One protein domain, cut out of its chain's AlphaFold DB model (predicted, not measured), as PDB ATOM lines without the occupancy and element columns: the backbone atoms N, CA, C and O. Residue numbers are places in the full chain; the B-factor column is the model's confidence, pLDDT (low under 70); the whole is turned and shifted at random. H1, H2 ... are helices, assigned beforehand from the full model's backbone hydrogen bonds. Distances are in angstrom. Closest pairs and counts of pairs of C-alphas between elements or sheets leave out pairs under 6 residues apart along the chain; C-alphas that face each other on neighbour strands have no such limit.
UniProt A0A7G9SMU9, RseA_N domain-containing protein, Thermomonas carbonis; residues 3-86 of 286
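AT A GLANCE: This is residues 3 to 86 of the 286 residues of the protein "RseA_N domain-containing protein" of Thermomonas carbonis (UniProt A0A7G9SMU9). This is a loose string of five helices: H2, H3 and H4 gather in a thinly joined group, H1 lies at one end of it, and H5 sticks out free at the other end on a long link. H3 and H4 meet near their ends in a corner, and H2 lies on the inner side of that corner. The printed part has 84 residues, with five named helices in the order H1, H2, H3, H4, H5 and no named strand, and its class is all helix. The whole is loose, with a radius of gyration of the C-alphas of 15.4 A and spans of 47 by 34 by 21 A.

HOW THE PARTS SIT: H1, residues 3 to 12, is close to but not clearly touching H2, residues 17 to 25; their closest C-alphas, those of Leu 12 and Gln 20, are 6.9 A apart. These two helices run opposite ways at a steep tilt of 54 degrees. H2 only just touches H3, residues 31 to 41, with 3 pairs of C-alphas within 8 A, the closest being those of Leu 24 and Thr 34 at 6.8 A. H2 and H3 run opposite ways at a steep tilt of 61 degrees. H1 and H3 are near each other, with 5 pairs of C-alphas within 10 A. H4, residues 45 to 61, is close to but not clearly touching H3; their closest C-alphas, those of Leu 41 and Ala 48, are 5.6 A apart. The lines of H3 and H4 are about perpendicular, but only just, at 72 degrees. H4 is also close to but not clearly touching H2, with the closest C-alphas, those of Leu 21 and Trp 51, 7.2 A apart; the two run the same way at a steep tilt of 45 degrees. H5, residues 74 to 85, is apart from H1, H2, H3 and H4, and H1 is apart from H4. In H1, H2, H3, H4 and H5 every O i to N i+4 pair is within hydrogen-bond range.

IN THESE COORDINATES: H1 begins at C-alpha 3, at (203.850, 334.192, 229.289), and has 10 residues. H2 has 9 residues, and H3, with 11, is 15.1 A from first to last C-alpha. H4 is the longest helix, with 17 residues and 24.3 A from C-alpha 45 at (174.707, 319.398, 243.598) to C-alpha 61. H5 has 12 residues over 16.8 A and ends at C-alpha 85, at (188.647, 308.822, 260.010).

THE WHOLE: The two C-alphas farthest apart, those of His 3 and Gln 68, are 48.0 A apart. The links H1 to H2, H2 to H3 and H3 to H4 are tight, and the link H4 to H5, residues 62 to 73, is long. Residues 66 to 86, of which 74 to 85 belong to H5, stand free. The printed part has no cut. The mean pLDDT of the printed part is 85.9, and residues 3 to 14 are under 70.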
ATOM      1  N   HIS A   3     204.955 333.283 229.636       59.00
ATOM      2  CA  HIS A   3     203.850 334.192 229.289       59.00
ATOM      3  C   HIS A   3     202.611 333.484 228.713       59.00
ATOM      4  O   HIS A   3     201.483 333.890 228.986       59.00
ATOM      5  N   ASP A   4     202.805 332.399 227.964       65.50
ATOM      6  CA  ASP A   4     201.710 331.678 227.302       65.50
ATOM      7  C   ASP A   4     200.829 330.922 228.318       65.50
ATOM      8  O   ASP A   4     199.601 330.916 228.242       65.50
ATOM      9  N   THR A   5     201.449 330.359 229.361       64.56
ATOM     10  CA  THR A   5     200.746 329.664 230.449       64.56
ATOM     11  C   THR A   5     199.874 330.616 231.263       64.56
ATOM     12  O   THR A   5     198.754 330.259 231.624       64.56
ATOM     13  N   THR A   6     200.350 331.839 231.521       61.34
ATOM     14  CA  THR A   6     199.589 332.830 232.301       61.34
ATOM     15  C   THR A   6     198.356 333.338 231.560       61.34
ATOM     16  O   THR A   6     197.307 333.511 232.176       61.34
ATOM     17  N   LEU A   7     198.449 333.527 230.239       61.38
ATOM     18  CA  LEU A   7     197.309 333.952 229.424       61.38
ATOM     19  C   LEU A   7     196.270 332.835 229.292       61.38
ATOM     20  O   LEU A   7     195.074 333.099 229.417       61.38
ATOM     21  N   ARG A   8     196.721 331.583 229.131       62.22
ATOM     22  CA  ARG A   8     195.830 330.415 229.127       62.22
ATOM     23  C   ARG A   8     195.102 330.243 230.456       62.22
ATOM     24  O   ARG A   8     193.886 330.107 230.434       62.22
ATOM     25  N   ALA A   9     195.799 330.334 231.590       60.22
ATOM     26  CA  ALA A   9     195.160 330.292 232.907       60.22
ATOM     27  C   ALA A   9     194.078 331.379 233.032       60.22
ATOM     28  O   ALA A   9     192.921 331.086 233.302       60.22
ATOM     29  N   ASN A  10     194.396 332.625 232.674       59.91
ATOM     30  CA  ASN A  10     193.420 333.712 232.765       59.91
ATOM     31  C   ASN A  10     192.185 333.489 231.865       59.91
ATOM     32  O   ASN A  10     191.070 333.824 232.259       59.91
ATOM     33  N   SER A  11     192.347 332.870 230.690       60.31
ATOM     34  CA  SER A  11     191.216 332.513 229.820       60.31
ATOM     35  C   SER A  11     190.347 331.368 230.362       60.31
ATOM     36  O   SER A  11     189.138 331.377 230.136       60.31
ATOM     37  N   LEU A  12     190.919 330.431 231.133       60.09
ATOM     38  CA  LEU A  12     190.184 329.301 231.720       60.09
ATOM     39  C   LEU A  12     189.196 329.759 232.814       60.09
ATOM     40  O   LEU A  12     188.102 329.200 232.962       60.09
ATOM     41  N   THR A  13     189.504 330.874 233.486       61.34
ATOM     42  CA  THR A  13     188.587 331.520 234.441       61.34
ATOM     43  C   THR A  13     187.307 332.074 233.800       61.34
ATOM     44  O   THR A  13     186.282 332.153 234.477       61.34
ATOM     45  N   GLN A  14     187.339 332.414 232.505       61.53
ATOM     46  CA  GLN A  14     186.203 332.972 231.749       61.53
ATOM     47  C   GLN A  14     185.330 331.899 231.080       61.53
ATOM     48  O   GLN A  14     184.322 332.219 230.449       61.53
ATOM     49  N   LEU A  15     185.707 330.624 231.190       76.19
ATOM     50  CA  LEU A  15     184.978 329.535 230.556       76.19
ATOM     51  C   LEU A  15     183.610 329.289 231.192       76.19
ATOM     52  O   LEU A  15     183.375 329.520 232.382       76.19
ATOM     53  N   SER A  16     182.708 328.712 230.398       86.94
ATOM     54  CA  SER A  16     181.443 328.201 230.924       86.94
ATOM     55  C   SER A  16     181.697 327.113 231.980       86.94
ATOM     56  O   SER A  16     182.660 326.350 231.894       86.94
ATOM     57  N   SER A  17     180.813 326.975 232.975       88.31
ATOM     58  CA  SER A  17     181.017 325.998 234.066       88.31
ATOM     59  C   SER A  17     181.134 324.545 233.576       88.31
ATOM     60  O   SER A  17     181.780 323.729 234.223       88.31
ATOM     61  N   ARG A  18     180.544 324.220 232.417       90.75
ATOM     62  CA  ARG A  18     180.659 322.900 231.774       90.75
ATOM     63  C   ARG A  18     182.043 322.665 231.171       90.75
ATOM     64  O   ARG A  18     182.544 321.549 231.223       90.75
ATOM     65  N   GLU A  19     182.654 323.711 230.638       92.50
ATOM     66  CA  GLU A  19     183.969 323.654 230.002       92.50
ATOM     67  C   GLU A  19     185.104 323.651 231.034       92.50
ATOM     68  O   GLU A  19     186.071 322.909 230.894       92.50
ATOM     69  N   GLN A  20     184.942 324.371 232.149       93.38
ATOM     70  CA  GLN A  20     185.830 324.220 233.310       93.38
ATOM     71  C   GLN A  20     185.799 322.786 233.853       93.38
ATOM     72  O   GLN A  20     186.825 322.236 234.245       93.38
ATOM     73  N   LEU A  21     184.619 322.158 233.847       94.06
ATOM     74  CA  LEU A  21     184.434 320.782 234.297       94.06
ATOM     75  C   LEU A  21     185.043 319.768 233.317       94.06
ATOM     76  O   LEU A  21     185.633 318.790 233.773       94.06
ATOM     77  N   SER A  22     184.981 320.001 232.000       93.19
ATOM     78  CA  SER A  22     185.723 319.178 231.033       93.19
ATOM     79  C   SER A  22     187.233 319.366 231.162       93.19
ATOM     80  O   SER A  22     187.952 318.377 231.258       93.19
ATOM     81  N   ALA A  23     187.713 320.606 231.297       94.25
ATOM     82  CA  ALA A  23     189.131 320.887 231.525       94.25
ATOM     83  C   ALA A  23     189.652 320.241 232.822       94.25
ATOM     84  O   ALA A  23     190.783 319.754 232.856       94.25
ATOM     85  N   LEU A  24     188.827 320.186 233.875       94.00
ATOM     86  CA  LEU A  24     189.128 319.447 235.103       94.00
ATOM     87  C   LEU A  24     189.260 317.939 234.843       94.00
ATOM     88  O   LEU A  24     190.179 317.317 235.369       94.00
ATOM     89  N   MET A  25     188.358 317.343 234.053       92.31
ATOM     90  CA  MET A  25     188.421 315.912 233.720       92.31
ATOM     91  C   MET A  25     189.660 315.554 232.893       92.31
ATOM     92  O   MET A  25     190.227 314.484 233.108       92.31
ATOM     93  N   ASP A  26     190.091 316.452 232.008       92.88
ATOM     94  CA  ASP A  26     191.271 316.268 231.157       92.88
ATOM     95  C   ASP A  26     192.587 316.682 231.848       92.88
ATOM     96  O   ASP A  26     193.668 316.518 231.285       92.88
ATOM     97  N   GLY A  27     192.522 317.229 233.069       93.88
ATOM     98  CA  GLY A  27     193.693 317.721 233.806       93.88
ATOM     99  C   GLY A  27     194.329 318.983 233.206       93.88
ATOM    100  O   GLY A  27     195.462 319.318 233.543       93.88
ATOM    101  N   ALA A  28     193.614 319.685 232.326       93.12
ATOM    102  CA  ALA A  28     194.071 320.905 231.660       93.12
ATOM    103  C   ALA A  28     193.850 322.179 232.502       93.12
ATOM    104  O   ALA A  28     194.306 323.258 232.121       93.12
ATOM    105  N   LEU A  29     193.146 322.066 233.633       92.81
ATOM    106  CA  LEU A  29     192.826 323.188 234.512       92.81
ATOM    107  C   LEU A  29     194.009 323.519 235.450       92.81
ATOM    108  O   LEU A  29     194.574 322.612 236.067       92.81
ATOM    109  N   PRO A  30     194.396 324.799 235.617       90.69
ATOM    110  CA  PRO A  30     195.491 325.177 236.503       90.69
ATOM    111  C   PRO A  30     195.153 324.876 237.969       90.69
ATOM    112  O   PRO A  30     193.990 324.757 238.366       90.69
ATOM    113  N   ALA A  31     196.191 324.746 238.800       89.69
ATOM    114  CA  ALA A  31     196.054 324.263 240.177       89.69
ATOM    115  C   ALA A  31     195.145 325.147 241.049       89.69
ATOM    116  O   ALA A  31     194.386 324.634 241.873       89.69
ATOM    117  N   ASP A  32     195.194 326.466 240.867       89.75
ATOM    118  CA  ASP A  32     194.383 327.397 241.654       89.75
ATOM    119  C   ASP A  32     192.901 327.304 241.290       89.75
ATOM    120  O   ASP A  32     192.057 327.134 242.172       89.75
ATOM    121  N   GLU A  33     192.581 327.306 239.998       90.44
ATOM    122  CA  GLU A  33     191.211 327.139 239.504       90.44
ATOM    123  C   GLU A  33     190.643 325.768 239.858       90.44
ATOM    124  O   GLU A  33     189.494 325.675 240.282       90.44
ATOM    125  N   THR A  34     191.465 324.720 239.803       93.88
ATOM    126  CA  THR A  34     191.093 323.380 240.271       93.88
ATOM    127  C   THR A  34     190.640 323.409 241.730       93.88
ATOM    128  O   THR A  34     189.580 322.877 242.058       93.88
ATOM    129  N   ARG A  35     191.372 324.093 242.621       93.38
ATOM    130  CA  ARG A  35     190.981 324.227 244.040       93.38
ATOM    131  C   ARG A  35     189.669 324.988 244.219       93.38
ATOM    132  O   ARG A  35     188.913 324.690 245.146       93.38
ATOM    133  N   PHE A  36     189.404 326.006 243.403       92.50
ATOM    134  CA  PHE A  36     188.135 326.739 243.455       92.50
ATOM    135  C   PHE A  36     186.975 325.904 242.917       92.50
ATOM    136  O   PHE A  36     185.938 325.815 243.577       92.50
ATOM    137  N   LEU A  37     187.164 325.236 241.781       93.25
ATOM    138  CA  LEU A  37     186.147 324.395 241.162       93.25
ATOM    139  C   LEU A  37     185.804 323.189 242.043       93.25
ATOM    140  O   LEU A  37     184.626 322.911 242.238       93.25
ATOM    141  N   LEU A  38     186.796 322.537 242.658       93.81
ATOM    142  CA  LEU A  38     186.565 321.447 243.615       93.81
ATOM    143  C   LEU A  38     185.812 321.917 244.863       93.81
ATOM    144  O   LEU A  38     184.955 321.193 245.369       93.81
ATOM    145  N   ARG A  39     186.090 323.129 245.364       94.19
ATOM    146  CA  ARG A  39     185.308 323.724 246.460       94.19
ATOM    147  C   ARG A  39     183.876 324.011 246.030       94.19
ATOM    148  O   ARG A  39     182.956 323.743 246.794       94.19
ATOM    149  N   ARG A  40     183.663 324.508 244.813       93.12
ATOM    150  CA  ARG A  40     182.320 324.739 244.272       93.12
ATOM    151  C   ARG A  40     181.547 323.431 244.072       93.12
ATOM    152  O   ARG A  40     180.387 323.371 244.458       93.12
ATOM    153  N   LEU A  41     182.193 322.388 243.548       93.19
ATOM    154  CA  LEU A  41     181.594 321.067 243.318       93.19
ATOM    155  C   LEU A  41     181.021 320.456 244.608       93.19
ATOM    156  O   LEU A  41     179.998 319.788 244.566       93.19
ATOM    157  N   GLN A  42     181.641 320.731 245.761       91.75
ATOM    158  CA  GLN A  42     181.151 320.276 247.070       91.75
ATOM    159  C   GLN A  42     179.822 320.923 247.493       91.75
ATOM    160  O   GLN A  42     179.114 320.361 248.322       91.75
ATOM    161  N   HIS A  43     179.490 322.100 246.958       92.88
ATOM    162  CA  HIS A  43     178.310 322.875 247.360       92.88
ATOM    163  C   HIS A  43     177.224 322.913 246.273       92.88
ATOM    164  O   HIS A  43     176.069 323.205 246.572       92.88
ATOM    165  N   ASP A  44     177.580 322.630 245.018       93.56
ATOM    166  CA  ASP A  44     176.684 322.673 243.862       93.56
ATOM    167  C   ASP A  44     176.322 321.251 243.404       93.56
ATOM    168  O   ASP A  44     177.034 320.627 242.612       93.56
ATOM    169  N   ALA A  45     175.192 320.744 243.906       90.44
ATOM    170  CA  ALA A  45     174.707 319.398 243.598       90.44
ATOM    171  C   ALA A  45     174.444 319.191 242.096       90.44
ATOM    172  O   ALA A  45     174.772 318.142 241.552       90.44
ATOM    173  N   SER A  46     173.927 320.208 241.399       90.12
ATOM    174  CA  SER A  46     173.621 320.113 239.965       90.12
ATOM    175  C   SER A  46     174.881 319.933 239.111       90.12
ATOM    176  O   SER A  46     174.899 319.177 238.132       90.12
ATOM    177  N   LEU A  47     175.966 320.601 239.511       91.56
ATOM    178  CA  LEU A  47     177.273 320.493 238.877       91.56
ATOM    179  C   LEU A  47     177.917 319.132 239.177       91.56
ATOM    180  O   LEU A  47     178.471 318.507 238.268       91.56
ATOM    181  N   ALA A  48     177.797 318.649 240.418       91.94
ATOM    182  CA  ALA A  48     178.270 317.326 240.823       91.94
ATOM    183  C   ALA A  48     177.556 316.193 240.059       91.94
ATOM    184  O   ALA A  48     178.223 315.311 239.520       91.94
ATOM    185  N   GLU A  49     176.231 316.262 239.900       91.44
ATOM    186  CA  GLU A  49     175.452 315.304 239.095       91.44
ATOM    187  C   GLU A  49     175.844 315.326 237.608       91.44
ATOM    188  O   GLU A  49     175.822 314.303 236.915       91.44
ATOM    189  N   CYS A  50     176.181 316.500 237.065       93.06
ATOM    190  CA  CYS A  50     176.700 316.595 235.701       93.06
ATOM    191  C   CYS A  50     178.049 315.873 235.572       93.06
ATOM    192  O   CYS A  50     178.247 315.117 234.617       93.06
ATOM    193  N   TRP A  51     178.951 316.080 236.536       93.69
ATOM    194  CA  TRP A  51     180.258 315.423 236.578       93.69
ATOM    195  C   TRP A  51     180.135 313.901 236.693       93.69
ATOM    196  O   TRP A  51     180.785 313.174 235.941       93.69
ATOM    197  N   GLU A  52     179.256 313.417 237.572       91.81
ATOM    198  CA  GLU A  52     179.007 311.987 237.764       91.81
ATOM    199  C   GLU A  52     178.534 311.319 236.467       91.81
ATOM    200  O   GLU A  52     179.116 310.325 236.030       91.81
ATOM    201  N   ARG A  53     177.529 311.896 235.794       91.56
ATOM    202  CA  ARG A  53     177.000 311.344 234.535       91.56
ATOM    203  C   ARG A  53     178.060 311.261 233.443       91.56
ATOM    204  O   ARG A  53     178.112 310.270 232.716       91.56
ATOM    205  N   TRP A  54     178.903 312.283 233.323       94.25
ATOM    206  CA  TRP A  54     179.989 312.286 232.343       94.25
ATOM    207  C   TRP A  54     181.074 311.267 232.674       94.25
ATOM    208  O   TRP A  54     181.549 310.577 231.770       94.25
ATOM    209  N   ARG A  55     181.423 311.109 233.955       91.62
ATOM    210  CA  ARG A  55     182.361 310.069 234.389       91.62
ATOM    211  C   ARG A  55     181.820 308.677 234.097       91.62
ATOM    212  O   ARG A  55     182.519 307.900 233.459       91.62
ATOM    213  N   LEU A  56     180.575 308.393 234.468       90.38
ATOM    214  CA  LEU A  56     179.941 307.104 234.188       90.38
ATOM    215  C   LEU A  56     179.871 306.816 232.685       90.38
ATOM    216  O   LEU A  56     180.255 305.729 232.259       90.38
ATOM    217  N   GLY A  57     179.452 307.791 231.872       91.50
ATOM    218  CA  GLY A  57     179.437 307.646 230.414       91.50
ATOM    219  C   GLY A  57     180.824 307.338 229.841       91.50
ATOM    220  O   GLY A  57     180.967 306.427 229.027       91.50
ATOM    221  N   GLY A  58     181.859 308.031 230.322       92.06
ATOM    222  CA  GLY A  58     183.243 307.780 229.920       92.06
ATOM    223  C   GLY A  58     183.747 306.389 230.311       92.06
ATOM    224  O   GLY A  58     184.377 305.717 229.496       92.06
ATOM    225  N   GLU A  59     183.450 305.925 231.524       91.56
ATOM    226  CA  GLU A  59     183.836 304.582 231.978       91.56
ATOM    227  C   GLU A  59     183.105 303.475 231.205       91.56
ATOM    228  O   GLU A  59     183.715 302.461 230.858       91.56
ATOM    229  N   VAL A  60     181.830 303.682 230.858       92.38
ATOM    230  CA  VAL A  60     181.066 302.758 230.002       92.38
ATOM    231  C   VAL A  60     181.697 302.667 228.614       92.38
ATOM    232  O   VAL A  60     181.925 301.565 228.120       92.38
ATOM    233  N   MET A  61     182.049 303.803 228.005       91.44
ATOM    234  CA  MET A  61     182.692 303.824 226.685       91.44
ATOM    235  C   MET A  61     184.069 303.147 226.676       91.44
ATOM    236  O   MET A  61     184.463 302.585 225.658       91.44
ATOM    237  N   ARG A  62     184.800 303.179 227.797       93.56
ATOM    238  CA  ARG A  62     186.099 302.498 227.947       93.56
ATOM    239  C   ARG A  62     185.973 301.018 228.321       93.56
ATOM    240  O   ARG A  62     186.990 300.339 228.405       93.56
ATOM    241  N   GLY A  63     184.759 300.520 228.568       92.81
ATOM    242  CA  GLY A  63     184.535 299.160 229.068       92.81
ATOM    243  C   GLY A  63     185.046 298.941 230.497       92.81
ATOM    244  O   GLY A  63     185.255 297.803 230.904       92.81
ATOM    245  N   LEU A  64     185.267 300.025 231.246       88.94
ATOM    246  CA  LEU A  64     185.730 300.007 232.638       88.94
ATOM    247  C   LEU A  64     184.569 300.044 233.637       88.94
ATOM    248  O   LEU A  64     184.767 299.828 234.833       88.94
ATOM    249  N   ALA A  65     183.352 300.313 233.158       84.38
ATOM    250  CA  ALA A  65     182.169 300.285 233.997       84.38
ATOM    251  C   ALA A  65     181.972 298.878 234.598       84.38
ATOM    252  O   ALA A  65     181.983 297.886 233.862       84.38
ATOM    253  N   PRO A  66     181.773 298.769 235.924       77.38
ATOM    254  CA  PRO A  66     181.535 297.484 236.559       77.38
ATOM    255  C   PRO A  66     180.253 296.850 236.007       77.38
ATOM    256  O   PRO A  66     179.247 297.532 235.812       77.38
ATOM    257  N   ALA A  67     180.277 295.529 235.801       72.81
ATOM    258  CA  ALA A  67     179.117 294.769 235.324       72.81
ATOM    259  C   ALA A  67     177.893 294.921 236.249       72.81
ATOM    260  O   ALA A  67     176.753 294.843 235.798       72.81
ATOM    261  N   GLN A  68     178.137 295.179 237.538       79.62
ATOM    262  CA  GLN A  68     177.114 295.470 238.531       79.62
ATOM    263  C   GLN A  68     177.094 296.964 238.858       79.62
ATOM    264  O   GLN A  68     178.116 297.543 239.230       79.62
ATOM    265  N   ARG A  69     175.906 297.580 238.795       79.19
ATOM    266  CA  ARG A  69     175.727 298.957 239.267       79.19
ATOM    267  C   ARG A  69     175.934 299.030 240.777       79.19
ATOM    268  O   ARG A  69     175.309 298.288 241.534       79.19
ATOM    269  N   LEU A  70     176.803 299.945 241.199       83.38
ATOM    270  CA  LEU A  70     176.974 300.281 242.606       83.38
ATOM    271  C   LEU A  70     175.696 300.945 243.156       83.38
ATOM    272  O   LEU A  70     175.000 301.634 242.405       83.38
ATOM    273  N   PRO A  71     175.386 300.765 244.453       85.75
ATOM    274  CA  PRO A  71     174.301 301.491 245.109       85.75
ATOM    275  C   PRO A  71     174.491 303.011 245.000       85.75
ATOM    276  O   PRO A  71     175.613 303.504 245.119       85.75
ATOM    277  N   ALA A  72     173.402 303.762 244.806       84.12
ATOM    278  CA  ALA A  72     173.446 305.221 244.627       84.12
ATOM    279  C   ALA A  72     173.998 305.970 245.859       84.12
ATOM    280  O   ALA A  72     174.533 307.068 245.749       84.12
ATOM    281  N   ASP A  73     173.905 305.364 247.041       88.44
ATOM    282  CA  ASP A  73     174.405 305.878 248.314       88.44
ATOM    283  C   ASP A  73     175.883 305.537 248.577       88.44
ATOM    284  O   ASP A  73     176.445 305.978 249.582       88.44
ATOM    285  N   PHE A  74     176.542 304.779 247.690       89.00
ATOM    286  CA  PHE A  74     177.927 304.343 247.883       89.00
ATOM    287  C   PHE A  74     178.891 305.519 248.081       89.00
ATOM    288  O   PHE A  74     179.642 305.533 249.056       89.00
ATOM    289  N   ALA A  75     178.847 306.522 247.199       88.12
ATOM    290  CA  ALA A  75     179.726 307.688 247.286       88.12
ATOM    291  C   ALA A  75     179.522 308.453 248.606       88.12
ATOM    292  O   ALA A  75     180.493 308.820 249.267       88.12
ATOM    293  N   SER A  76     178.267 308.608 249.040       88.75
ATOM    294  CA  SER A  76     177.912 309.246 250.312       88.75
ATOM    295  C   SER A  76     178.432 308.459 251.515       88.75
ATOM    296  O   SER A  76     178.973 309.047 252.449       88.75
ATOM    297  N   ARG A  77     178.324 307.126 251.495       91.94
ATOM    298  CA  ARG A  77     178.849 306.259 252.563       91.94
ATOM    299  C   ARG A  77     180.371 306.325 252.660       91.94
ATOM    300  O   ARG A  77     180.893 306.392 253.769       91.94
ATOM    301  N   VAL A  78     181.068 306.342 251.525       92.81
ATOM    302  CA  VAL A  78     182.530 306.507 251.480       92.81
ATOM    303  C   VAL A  78     182.933 307.888 251.999       92.81
ATOM    304  O   VAL A  78     183.842 307.982 252.819       92.81
ATOM    305  N   ALA A  79     182.230 308.950 251.594       88.50
ATOM    306  CA  ALA A  79     182.480 310.302 252.089       88.50
ATOM    307  C   ALA A  79     182.282 310.410 253.612       88.50
ATOM    308  O   ALA A  79     183.116 311.001 254.295       88.50
ATOM    309  N   LEU A  80     181.223 309.799 254.156       91.94
ATOM    310  CA  LEU A  80     180.984 309.755 255.601       91.94
ATOM    311  C   LEU A  80     182.062 308.959 256.345       91.94
ATOM    312  O   LEU A  80     182.522 309.411 257.390       91.94
ATOM    313  N   ALA A  81     182.488 307.811 255.813       93.12
ATOM    314  CA  ALA A  81     183.554 307.011 256.416       93.12
ATOM    315  C   ALA A  81     184.889 307.779 256.461       93.12
ATOM    316  O   ALA A  81     185.533 307.829 257.503       93.12
ATOM    317  N   LEU A  82     185.256 308.465 255.372       91.88
ATOM    318  CA  LEU A  82     186.461 309.302 255.317       91.88
ATOM    319  C   LEU A  82     186.409 310.468 256.318       91.88
ATOM    320  O   LEU A  82     187.401 310.767 256.973       91.88
ATOM    321  N   GLN A  83     185.248 311.110 256.475       89.62
ATOM    322  CA  GLN A  83     185.069 312.187 257.456       89.62
ATOM    323  C   GLN A  83     185.183 311.696 258.906       89.62
ATOM    324  O   GLN A  83     185.590 312.466 259.775       89.62
ATOM    325  N   GLN A  84     184.812 310.442 259.180       86.19
ATOM    326  CA  GLN A  84     184.955 309.829 260.502       86.19
ATOM    327  C   GLN A  84     186.419 309.512 260.834       86.19
ATOM    328  O   GLN A  84     186.823 309.728 261.975       86.19
ATOM    329  N   ASP A  85     187.208 309.080 259.848       82.38
ATOM    330  CA  ASP A  85     188.647 308.822 260.010       82.38
ATOM    331  C   ASP A  85     189.468 310.116 260.166       82.38
ATOM    332  O   ASP A  85     190.451 310.145 260.907       82.38
ATOM    333  N   GLU A  86     189.050 311.205 259.516       75.94
ATOM    334  CA  GLU A  86     189.686 312.529 259.618       75.94
ATOM    335  C   GLU A  86     189.390 313.244 260.947       75.94
ATOM    336  O   GLU A  86     190.067 314.220 261.286       75.94
TER     337      GLU A  86